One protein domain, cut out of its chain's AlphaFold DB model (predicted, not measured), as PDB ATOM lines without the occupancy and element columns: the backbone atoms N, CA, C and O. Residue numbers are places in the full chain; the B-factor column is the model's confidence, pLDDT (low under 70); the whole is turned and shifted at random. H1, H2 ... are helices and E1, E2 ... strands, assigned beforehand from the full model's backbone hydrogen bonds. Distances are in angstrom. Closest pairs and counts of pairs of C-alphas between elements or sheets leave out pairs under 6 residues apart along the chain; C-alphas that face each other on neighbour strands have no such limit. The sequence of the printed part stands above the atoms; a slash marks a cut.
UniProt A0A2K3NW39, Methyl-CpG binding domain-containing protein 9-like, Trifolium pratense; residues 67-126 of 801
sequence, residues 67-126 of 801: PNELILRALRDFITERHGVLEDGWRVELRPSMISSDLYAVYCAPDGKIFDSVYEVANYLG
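This is residues 67 to 126 of the 801 residues of the protein "Methyl-CpG binding domain-containing protein 9-like" of Trifolium pratense (UniProt A0A2K3NW39). A long two-stranded hairpin, E1 and E2, has the first part of helix H1, residues 67 to 75, packed on it, chiefly beside E1. The short helix H2 lies near the later part of H1, and the hairpin's turn makes one end of the long axis. The printed part has 60 residues, with two named helices and two named strands in the order H1, E1, E2, H2; the sheet E1 - E2 is antiparallel and the class is mixed, helices and strands. It is compact, with a radius of gyration of the C-alphas of 11.7 A, yet elongated in outline, spanning 36 by 21 by 18 A.

H1, residues 67 to 81, comes closest to E1, residues 91 to 96, at the C-alphas of Asn 68 and Val 92, 5.2 A apart. E1 and E2, residues 103 to 108, form an antiparallel hairpin at 148 degrees, with N 93 and O 106 within hydrogen-bond range at 2.9 A and N 91 and O 108 at 3.0 A. Residues 107 to 108 of E2 also pair antiparallel with residues 114 to 115. H2, residues 118 to 124, only just touches H1, with 3 pairs of C-alphas within 8 A, made by residues 75 to 79 of H1 alone. Their closest C-alphas, those of Ile 79 and Ala 122, are 6.4 A apart, and the two run the same way at a steep tilt of 56 degrees. E1 and H2 are apart. In H1 and H2 every O i to N i+4 pair is within hydrogen-bond range.

H1 begins at C-alpha 67, (-17.827, -17.016, 40.160), and is 21.4 A long. E1 measures 16.7 A and E2 15.6 A. H2, of seven residues, ends at C-alpha 124, (-12.362, 2.687, 51.343).

The C-alphas farthest apart, those of His 83 and Ile 99, are 36.0 A apart. The printed part has no cut, and its three links are short. Mean pLDDT of the printed part is 80.3; residues 97 to 102 are under 70.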
ATOM      1  N   PRO A  67     -18.883 -17.955  40.555       71.88
ATOM      2  CA  PRO A  67     -17.827 -17.016  40.160       71.88
ATOM      3  C   PRO A  67     -17.687 -15.834  41.131       71.88
ATOM      4  O   PRO A  67     -16.579 -15.433  41.478       71.88
ATOM      5  N   ASN A  68     -18.814 -15.337  41.645       79.81
ATOM      6  CA  ASN A  68     -18.864 -14.218  42.585       79.81
ATOM      7  C   ASN A  68     -18.189 -14.555  43.929       79.81
ATOM      8  O   ASN A  68     -17.565 -13.683  44.525       79.81
ATOM      9  N   GLU A  69     -18.278 -15.804  44.402       79.12
ATOM     10  CA  GLU A  69     -17.628 -16.252  45.646       79.12
ATOM     11  C   GLU A  69     -16.114 -16.419  45.484       79.12
ATOM     12  O   GLU A  69     -15.364 -16.102  46.407       79.12
ATOM     13  N   LEU A  70     -15.648 -16.856  44.308       84.50
ATOM     14  CA  LEU A  70     -14.218 -16.922  43.990       84.50
ATOM     15  C   LEU A  70     -13.596 -15.518  43.945       84.50
ATOM     16  O   LEU A  70     -12.567 -15.280  44.575       84.50
ATOM     17  N   ILE A  71     -14.260 -14.571  43.273       85.00
ATOM     18  CA  ILE A  71     -13.814 -13.171  43.193       85.00
ATOM     19  C   ILE A  71     -13.883 -12.494  44.576       85.00
ATOM     20  O   ILE A  71     -12.984 -11.736  44.942       85.00
ATOM     21  N   LEU A  72     -14.898 -12.804  45.393       87.06
ATOM     22  CA  LEU A  72     -14.989 -12.288  46.762       87.06
ATOM     23  C   LEU A  72     -13.930 -12.894  47.699       87.06
ATOM     24  O   LEU A  72     -13.447 -12.189  48.583       87.06
ATOM     25  N   ARG A  73     -13.521 -14.160  47.510       84.88
ATOM     26  CA  ARG A  73     -12.355 -14.714  48.219       84.88
ATOM     27  C   ARG A  73     -11.082 -13.958  47.831       84.88
ATOM     28  O   ARG A  73     -10.409 -13.469  48.727       84.88
ATOM     29  N   ALA A  74     -10.823 -13.756  46.537       86.19
ATOM     30  CA  ALA A  74      -9.654 -13.001  46.074       86.19
ATOM     31  C   ALA A  74      -9.603 -11.565  46.648       86.19
ATOM     32  O   ALA A  74      -8.537 -11.094  47.040       86.19
ATOM     33  N   LEU A  75     -10.758 -10.893  46.785       86.88
ATOM     34  CA  LEU A  75     -10.857  -9.620  47.509       86.88
ATOM     35  C   LEU A  75     -10.477  -9.765  48.996       86.88
ATOM     36  O   LEU A  75      -9.703  -8.952  49.499       86.88
ATOM     37  N   ARG A  76     -11.004 -10.770  49.715       87.00
ATOM     38  CA  ARG A  76     -10.650 -11.000  51.131       87.00
ATOM     39  C   ARG A  76      -9.151 -11.263  51.301       87.00
ATOM     40  O   ARG A  76      -8.559 -10.711  52.225       87.00
ATOM     41  N   ASP A  77      -8.542 -12.028  50.401       86.12
ATOM     42  CA  ASP A  77      -7.118 -12.370  50.448       86.12
ATOM     43  C   ASP A  77      -6.235 -11.116  50.246       86.12
ATOM     44  O   ASP A  77      -5.390 -10.820  51.090       86.12
ATOM     45  N   PHE A  78      -6.509 -10.302  49.217       87.62
ATOM     46  CA  PHE A  78      -5.815  -9.026  48.943       87.62
ATOM     47  C   PHE A  78      -5.958  -7.991  50.074       87.62
ATOM     48  O   PHE A  78      -5.029  -7.241  50.381       87.62
ATOM     49  N   ILE A  79      -7.127  -7.933  50.719       87.31
ATOM     50  CA  ILE A  79      -7.355  -7.062  51.881       87.31
ATOM     51  C   ILE A  79      -6.587  -7.573  53.110       87.31
ATOM     52  O   ILE A  79      -6.003  -6.767  53.837       87.31
ATOM     53  N   THR A  80      -6.513  -8.893  53.301       84.38
ATOM     54  CA  THR A  80      -5.760  -9.530  54.396       84.38
ATOM     55  C   THR A  80      -4.246  -9.340  54.237       84.38
ATOM     56  O   THR A  80      -3.558  -9.055  55.218       84.38
ATOM     57  N   GLU A  81      -3.728  -9.417  53.006       80.25
ATOM     58  CA  GLU A  81      -2.322  -9.136  52.670       80.25
ATOM     59  C   GLU A  81      -1.890  -7.734  53.137       80.25
ATOM     60  O   GLU A  81      -0.792  -7.558  53.662       80.25
ATOM     61  N   ARG A  82      -2.788  -6.743  53.041       78.62
ATOM     62  CA  ARG A  82      -2.561  -5.355  53.494       78.62
ATOM     63  C   ARG A  82      -2.964  -5.101  54.951       78.62
ATOM     64  O   ARG A  82      -3.180  -3.954  55.336       78.62
ATOM     65  N   HIS A  83      -3.077  -6.163  55.749       78.88
ATOM     66  CA  HIS A  83      -3.485  -6.146  57.161       78.88
ATOM     67  C   HIS A  83      -4.864  -5.511  57.426       78.88
ATOM     68  O   HIS A  83      -5.161  -5.096  58.547       78.88
ATOM     69  N   GLY A  84      -5.720  -5.451  56.404       79.69
ATOM     70  CA  GLY A  84      -7.120  -5.078  56.539       79.69
ATOM     71  C   GLY A  84      -8.010  -6.271  56.868       79.69
ATOM     72  O   GLY A  84      -7.620  -7.429  56.740       79.69
ATOM     73  N   VAL A  85      -9.251  -5.976  57.252       83.00
ATOM     74  CA  VAL A  85     -10.304  -6.977  57.453       83.00
ATOM     75  C   VAL A  85     -11.506  -6.579  56.607       83.00
ATOM     76  O   VAL A  85     -12.012  -5.465  56.731       83.00
ATOM     77  N   LEU A  86     -11.967  -7.487  55.746       84.31
ATOM     78  CA  LEU A  86     -13.224  -7.313  55.024       84.31
ATOM     79  C   LEU A  86     -14.374  -7.801  55.915       84.31
ATOM     80  O   LEU A  86     -14.476  -9.000  56.188       84.31
ATOM     81  N   GLU A  87     -15.219  -6.872  56.362       78.44
ATOM     82  CA  GLU A  87     -16.442  -7.171  57.119       78.44
ATOM     83  C   GLU A  87     -17.408  -8.075  56.324       78.44
ATOM     84  O   GLU A  87     -17.274  -8.260  55.112       78.44
ATOM     85  N   ASP A  88     -18.418  -8.639  56.986       74.69
ATOM     86  CA  ASP A  88     -19.441  -9.433  56.299       74.69
ATOM     87  C   ASP A  88     -20.572  -8.566  55.723       74.69
ATOM     88  O   ASP A  88     -20.907  -7.502  56.239       74.69
ATOM     89  N   GLY A  89     -21.159  -9.027  54.613       79.50
ATOM     90  CA  GLY A  89     -22.165  -8.293  53.833       79.50
ATOM     91  C   GLY A  89     -21.645  -7.683  52.523       79.50
ATOM     92  O   GLY A  89     -22.445  -7.197  51.723       79.50
ATOM     93  N   TRP A  90     -20.335  -7.748  52.265       86.19
ATOM     94  CA  TRP A  90     -19.778  -7.485  50.935       86.19
ATOM     95  C   TRP A  90     -20.264  -8.527  49.918       86.19
ATOM     96  O   TRP A  90     -20.436  -9.702  50.250       86.19
ATOM     97  N   ARG A  91     -20.459  -8.105  48.665       85.00
ATOM     98  CA  ARG A  91     -20.861  -8.971  47.543       85.00
ATOM     99  C   ARG A  91     -20.186  -8.548  46.237       85.00
ATOM    100  O   ARG A  91     -19.796  -7.391  46.092       85.00
ATOM    101  N   VAL A  92     -20.113  -9.470  45.280       87.75
ATOM    102  CA  VAL A  92     -19.674  -9.202  43.900       87.75
ATOM    103  C   VAL A  92     -20.867  -9.330  42.957       87.75
ATOM    104  O   VAL A  92     -21.611 -10.310  43.019       87.75
ATOM    105  N   GLU A  93     -21.034  -8.348  42.078       84.31
ATOM    106  CA  GLU A  93     -21.985  -8.346  40.968       84.31
ATOM    107  C   GLU A  93     -21.197  -8.371  39.650       84.31
ATOM    108  O   GLU A  93     -20.391  -7.480  39.399       84.31
ATOM    109  N   LEU A  94     -21.413  -9.373  38.793       83.44
ATOM    110  CA  LEU A  94     -20.862  -9.369  37.432       83.44
ATOM    111  C   LEU A  94     -21.782  -8.548  36.522       83.44
ATOM    112  O   LEU A  94     -22.983  -8.820  36.456       83.44
ATOM    113  N   ARG A  95     -21.233  -7.547  35.827       78.94
ATOM    114  CA  ARG A  95     -21.989  -6.668  34.919       78.94
ATOM    115  C   ARG A  95     -21.410  -6.717  33.500       78.94
ATOM    116  O   ARG A  95     -20.191  -6.761  33.362       78.94
ATOM    117  N   PRO A  96     -22.250  -6.696  32.448       70.19
ATOM    118  CA  PRO A  96     -21.769  -6.640  31.072       70.19
ATOM    119  C   PRO A  96     -21.184  -5.262  30.747       70.19
ATOM    120  O   PRO A  96     -21.705  -4.228  31.178       70.19
ATOM    121  N   SER A  97     -20.105  -5.254  29.967       64.69
ATOM    122  CA  SER A  97     -19.571  -4.060  29.311       64.69
ATOM    123  C   SER A  97     -20.552  -3.523  28.251       64.69
ATOM    124  O   SER A  97     -21.396  -4.248  27.730       64.69
ATOM    125  N   MET A  98     -20.467  -2.222  27.947       53.09
ATOM    126  CA  MET A  98     -21.199  -1.589  26.833       53.09
ATOM    127  C   MET A  98     -20.370  -1.506  25.541       53.09
ATOM    128  O   MET A  98     -20.899  -1.109  24.507       53.09
ATOM    129  N   ILE A  99     -19.077  -1.833  25.610       47.12
ATOM    130  CA  ILE A  99     -18.100  -1.656  24.519       47.12
ATOM    131  C   ILE A  99     -17.548  -3.015  24.049       47.12
ATOM    132  O   ILE A  99     -17.089  -3.148  22.920       47.12
ATOM    133  N   SER A 100     -17.650  -4.044  24.891       45.97
ATOM    134  CA  SER A 100     -17.249  -5.421  24.604       45.97
ATOM    135  C   SER A 100     -18.261  -6.408  25.197       45.97
ATOM    136  O   SER A 100     -19.123  -6.021  25.986       45.97
ATOM    137  N   SER A 101     -18.173  -7.687  24.829       50.75
ATOM    138  CA  SER A 101     -19.096  -8.738  25.300       50.75
ATOM    139  C   SER A 101     -18.796  -9.244  26.721       50.75
ATOM    140  O   SER A 101     -19.389 -10.228  27.163       50.75
ATOM    141  N   ASP A 102     -17.861  -8.605  27.426       63.22
ATOM    142  CA  ASP A 102     -17.222  -9.161  28.618       63.22
ATOM    143  C   ASP A 102     -17.948  -8.776  29.912       63.22
ATOM    144  O   ASP A 102     -18.573  -7.715  30.027       63.22
ATOM    145  N   LEU A 103     -17.835  -9.647  30.916       73.75
ATOM    146  CA  LEU A 103     -18.371  -9.439  32.259       73.75
ATOM    147  C   LEU A 103     -17.262  -8.929  33.184       73.75
ATOM    148  O   LEU A 103     -16.290  -9.639  33.430       73.75
ATOM    149  N   TYR A 104     -17.434  -7.732  33.748       80.56
ATOM    150  CA  TYR A 104     -16.526  -7.184  34.760       80.56
ATOM    151  C   TYR A 104     -17.116  -7.316  36.168       80.56
ATOM    152  O   TYR A 104     -18.337  -7.301  36.358       80.56
ATOM    153  N   ALA A 105     -16.238  -7.466  37.160       85.88
ATOM    154  CA  ALA A 105     -16.611  -7.592  38.562       85.88
ATOM    155  C   ALA A 105     -16.835  -6.219  39.205       85.88
ATOM    156  O   ALA A 105     -15.991  -5.332  39.103       85.88
ATOM    157  N   VAL A 106     -17.959  -6.077  39.902       88.06
ATOM    158  CA  VAL A 106     -18.340  -4.878  40.649       88.06
ATOM    159  C   VAL A 106     -18.478  -5.240  42.123       88.06
ATOM    160  O   VAL A 106     -19.225  -6.156  42.477       88.06
ATOM    161  N   TYR A 107     -17.754  -4.533  42.985       88.81
ATOM    162  CA  TYR A 107     -17.676  -4.816  44.416       88.81
ATOM    163  C   TYR A 107     -18.644  -3.913  45.174       88.81
ATOM    164  O   TYR A 107     -18.522  -2.689  45.139       88.81
ATOM    165  N   CYS A 108     -19.600  -4.506  45.884       87.62
ATOM    166  CA  CYS A 108     -20.621  -3.761  46.611       87.62
ATOM    167  C   CYS A 108     -20.469  -3.968  48.122       87.62
ATOM    168  O   CYS A 108     -20.486  -5.103  48.605       87.62
ATOM    169  N   ALA A 109     -20.362  -2.864  48.860       88.19
ATOM    170  CA  ALA A 109     -20.214  -2.842  50.313       88.19
ATOM    171  C   ALA A 109     -21.546  -3.083  51.060       88.19
ATOM    172  O   ALA A 109     -22.624  -2.883  50.482       88.19
ATOM    173  N   PRO A 110     -21.495  -3.437  52.365       83.25
ATOM    174  CA  PRO A 110     -22.678  -3.590  53.217       83.25
ATOM    175  C   PRO A 110     -23.545  -2.325  53.312       83.25
ATOM    176  O   PRO A 110     -24.756  -2.420  53.492       83.25
ATOM    177  N   ASP A 111     -22.944  -1.139  53.165       83.06
ATOM    178  CA  ASP A 111     -23.636   0.155  53.214       83.06
ATOM    179  C   ASP A 111     -24.210   0.611  51.858       83.06
ATOM    180  O   ASP A 111     -24.771   1.701  51.749       83.06
ATOM    181  N   GLY A 112     -24.072  -0.216  50.817       78.81
ATOM    182  CA  GLY A 112     -24.579   0.057  49.476       78.81
ATOM    183  C   GLY A 112     -23.638   0.849  48.566       78.81
ATOM    184  O   GLY A 112     -24.017   1.090  47.419       78.81
ATOM    185  N   LYS A 113     -22.424   1.224  49.007       84.75
ATOM    186  CA  LYS A 113     -21.405   1.746  48.079       84.75
ATOM    187  C   LYS A 113     -20.970   0.680  47.072       84.75
ATOM    188  O   LYS A 113     -21.042  -0.519  47.340       84.75
ATOM    189  N   ILE A 114     -20.521   1.150  45.913       87.81
ATOM    190  CA  ILE A 114     -20.143   0.346  44.752       87.81
ATOM    191  C   ILE A 114     -18.756   0.797  44.293       87.81
ATOM    192  O   ILE A 114     -18.506   2.001  44.229       87.81
ATOM    193  N   PHE A 115     -17.886  -0.161  43.980       88.50
ATOM    194  CA  PHE A 115     -16.500   0.048  43.569       88.50
ATOM    195  C   PHE A 115     -16.175  -0.815  42.349       88.50
ATOM    196  O   PHE A 115     -16.583  -1.979  42.279       88.50
ATOM    197  N   ASP A 116     -15.411  -0.259  41.414       83.81
ATOM    198  CA  ASP A 116     -15.014  -0.923  40.167       83.81
ATOM    199  C   ASP A 116     -13.613  -1.559  40.268       83.81
ATOM    200  O   ASP A 116     -13.173  -2.249  39.346       83.81
ATOM    201  N   SER A 117     -12.900  -1.369  41.387       85.00
ATOM    202  CA  SER A 117     -11.584  -1.975  41.613       85.00
ATOM    203  C   SER A 117     -11.334  -2.424  43.058       85.00
ATOM    204  O   SER A 117     -11.813  -1.843  44.031       85.00
ATOM    205  N   VAL A 118     -10.488  -3.450  43.210       86.69
ATOM    206  CA  VAL A 118     -10.021  -3.967  44.513       86.69
ATOM    207  C   VAL A 118      -9.231  -2.899  45.299       86.69
ATOM    208  O   VAL A 118      -9.224  -2.877  46.530       86.69
ATOM    209  N   TYR A 119      -8.594  -1.965  44.584       85.00
ATOM    210  CA  TYR A 119      -7.833  -0.850  45.155       85.00
ATOM    211  C   TYR A 119      -8.742   0.236  45.739       85.00
ATOM    212  O   TYR A 119      -8.440   0.760  46.809       85.00
ATOM    213  N   GLU A 120      -9.877   0.535  45.102       85.62
ATOM    214  CA  GLU A 120     -10.912   1.392  45.693       85.62
ATOM    215  C   GLU A 120     -11.456   0.801  46.996       85.62
ATOM    216  O   GLU A 120     -11.625   1.541  47.963       85.62
ATOM    217  N   VAL A 121     -11.654  -0.522  47.064       85.00
ATOM    218  CA  VAL A 121     -12.071  -1.198  48.304       85.00
ATOM    219  C   VAL A 121     -11.008  -1.069  49.401       85.00
ATOM    220  O   VAL A 121     -11.345  -0.728  50.533       85.00
ATOM    221  N   ALA A 122      -9.723  -1.260  49.085       84.62
ATOM    222  CA  ALA A 122      -8.639  -1.065  50.053       84.62
ATOM    223  C   ALA A 122      -8.555   0.388  50.562       84.62
ATOM    224  O   ALA A 122      -8.435   0.611  51.768       84.62
ATOM    225  N   ASN A 123      -8.692   1.370  49.665       83.00
ATOM    226  CA  ASN A 123      -8.736   2.791  50.024       83.00
ATOM    227  C   ASN A 123      -9.973   3.122  50.878       83.00
ATOM    228  O   ASN A 123      -9.880   3.899  51.827       83.00
ATOM    229  N   TYR A 124     -11.127   2.518  50.577       85.00
ATOM    230  CA  TYR A 124     -12.362   2.687  51.343       85.00
ATOM    231  C   TYR A 124     -12.261   2.118  52.767       85.00
ATOM    232  O   TYR A 124     -12.799   2.703  53.705       85.00
ATOM    233  N   LEU A 125     -11.514   1.025  52.938       82.75
ATOM    234  CA  LEU A 125     -11.173   0.432  54.234       82.75
ATOM    235  C   LEU A 125     -10.007   1.153  54.948       82.75
ATOM    236  O   LEU A 125      -9.589   0.727  56.022       82.75
ATOM    237  N   GLY A 126      -9.483   2.247  54.380       78.75
ATOM    238  CA  GLY A 126      -8.430   3.070  54.985       78.75
ATOM    239  C   GLY A 126      -7.030   2.447  54.970       78.75
ATOM    240  O   GLY A 126      -6.170   2.877  55.740       78.75
TER     241      GLY A 126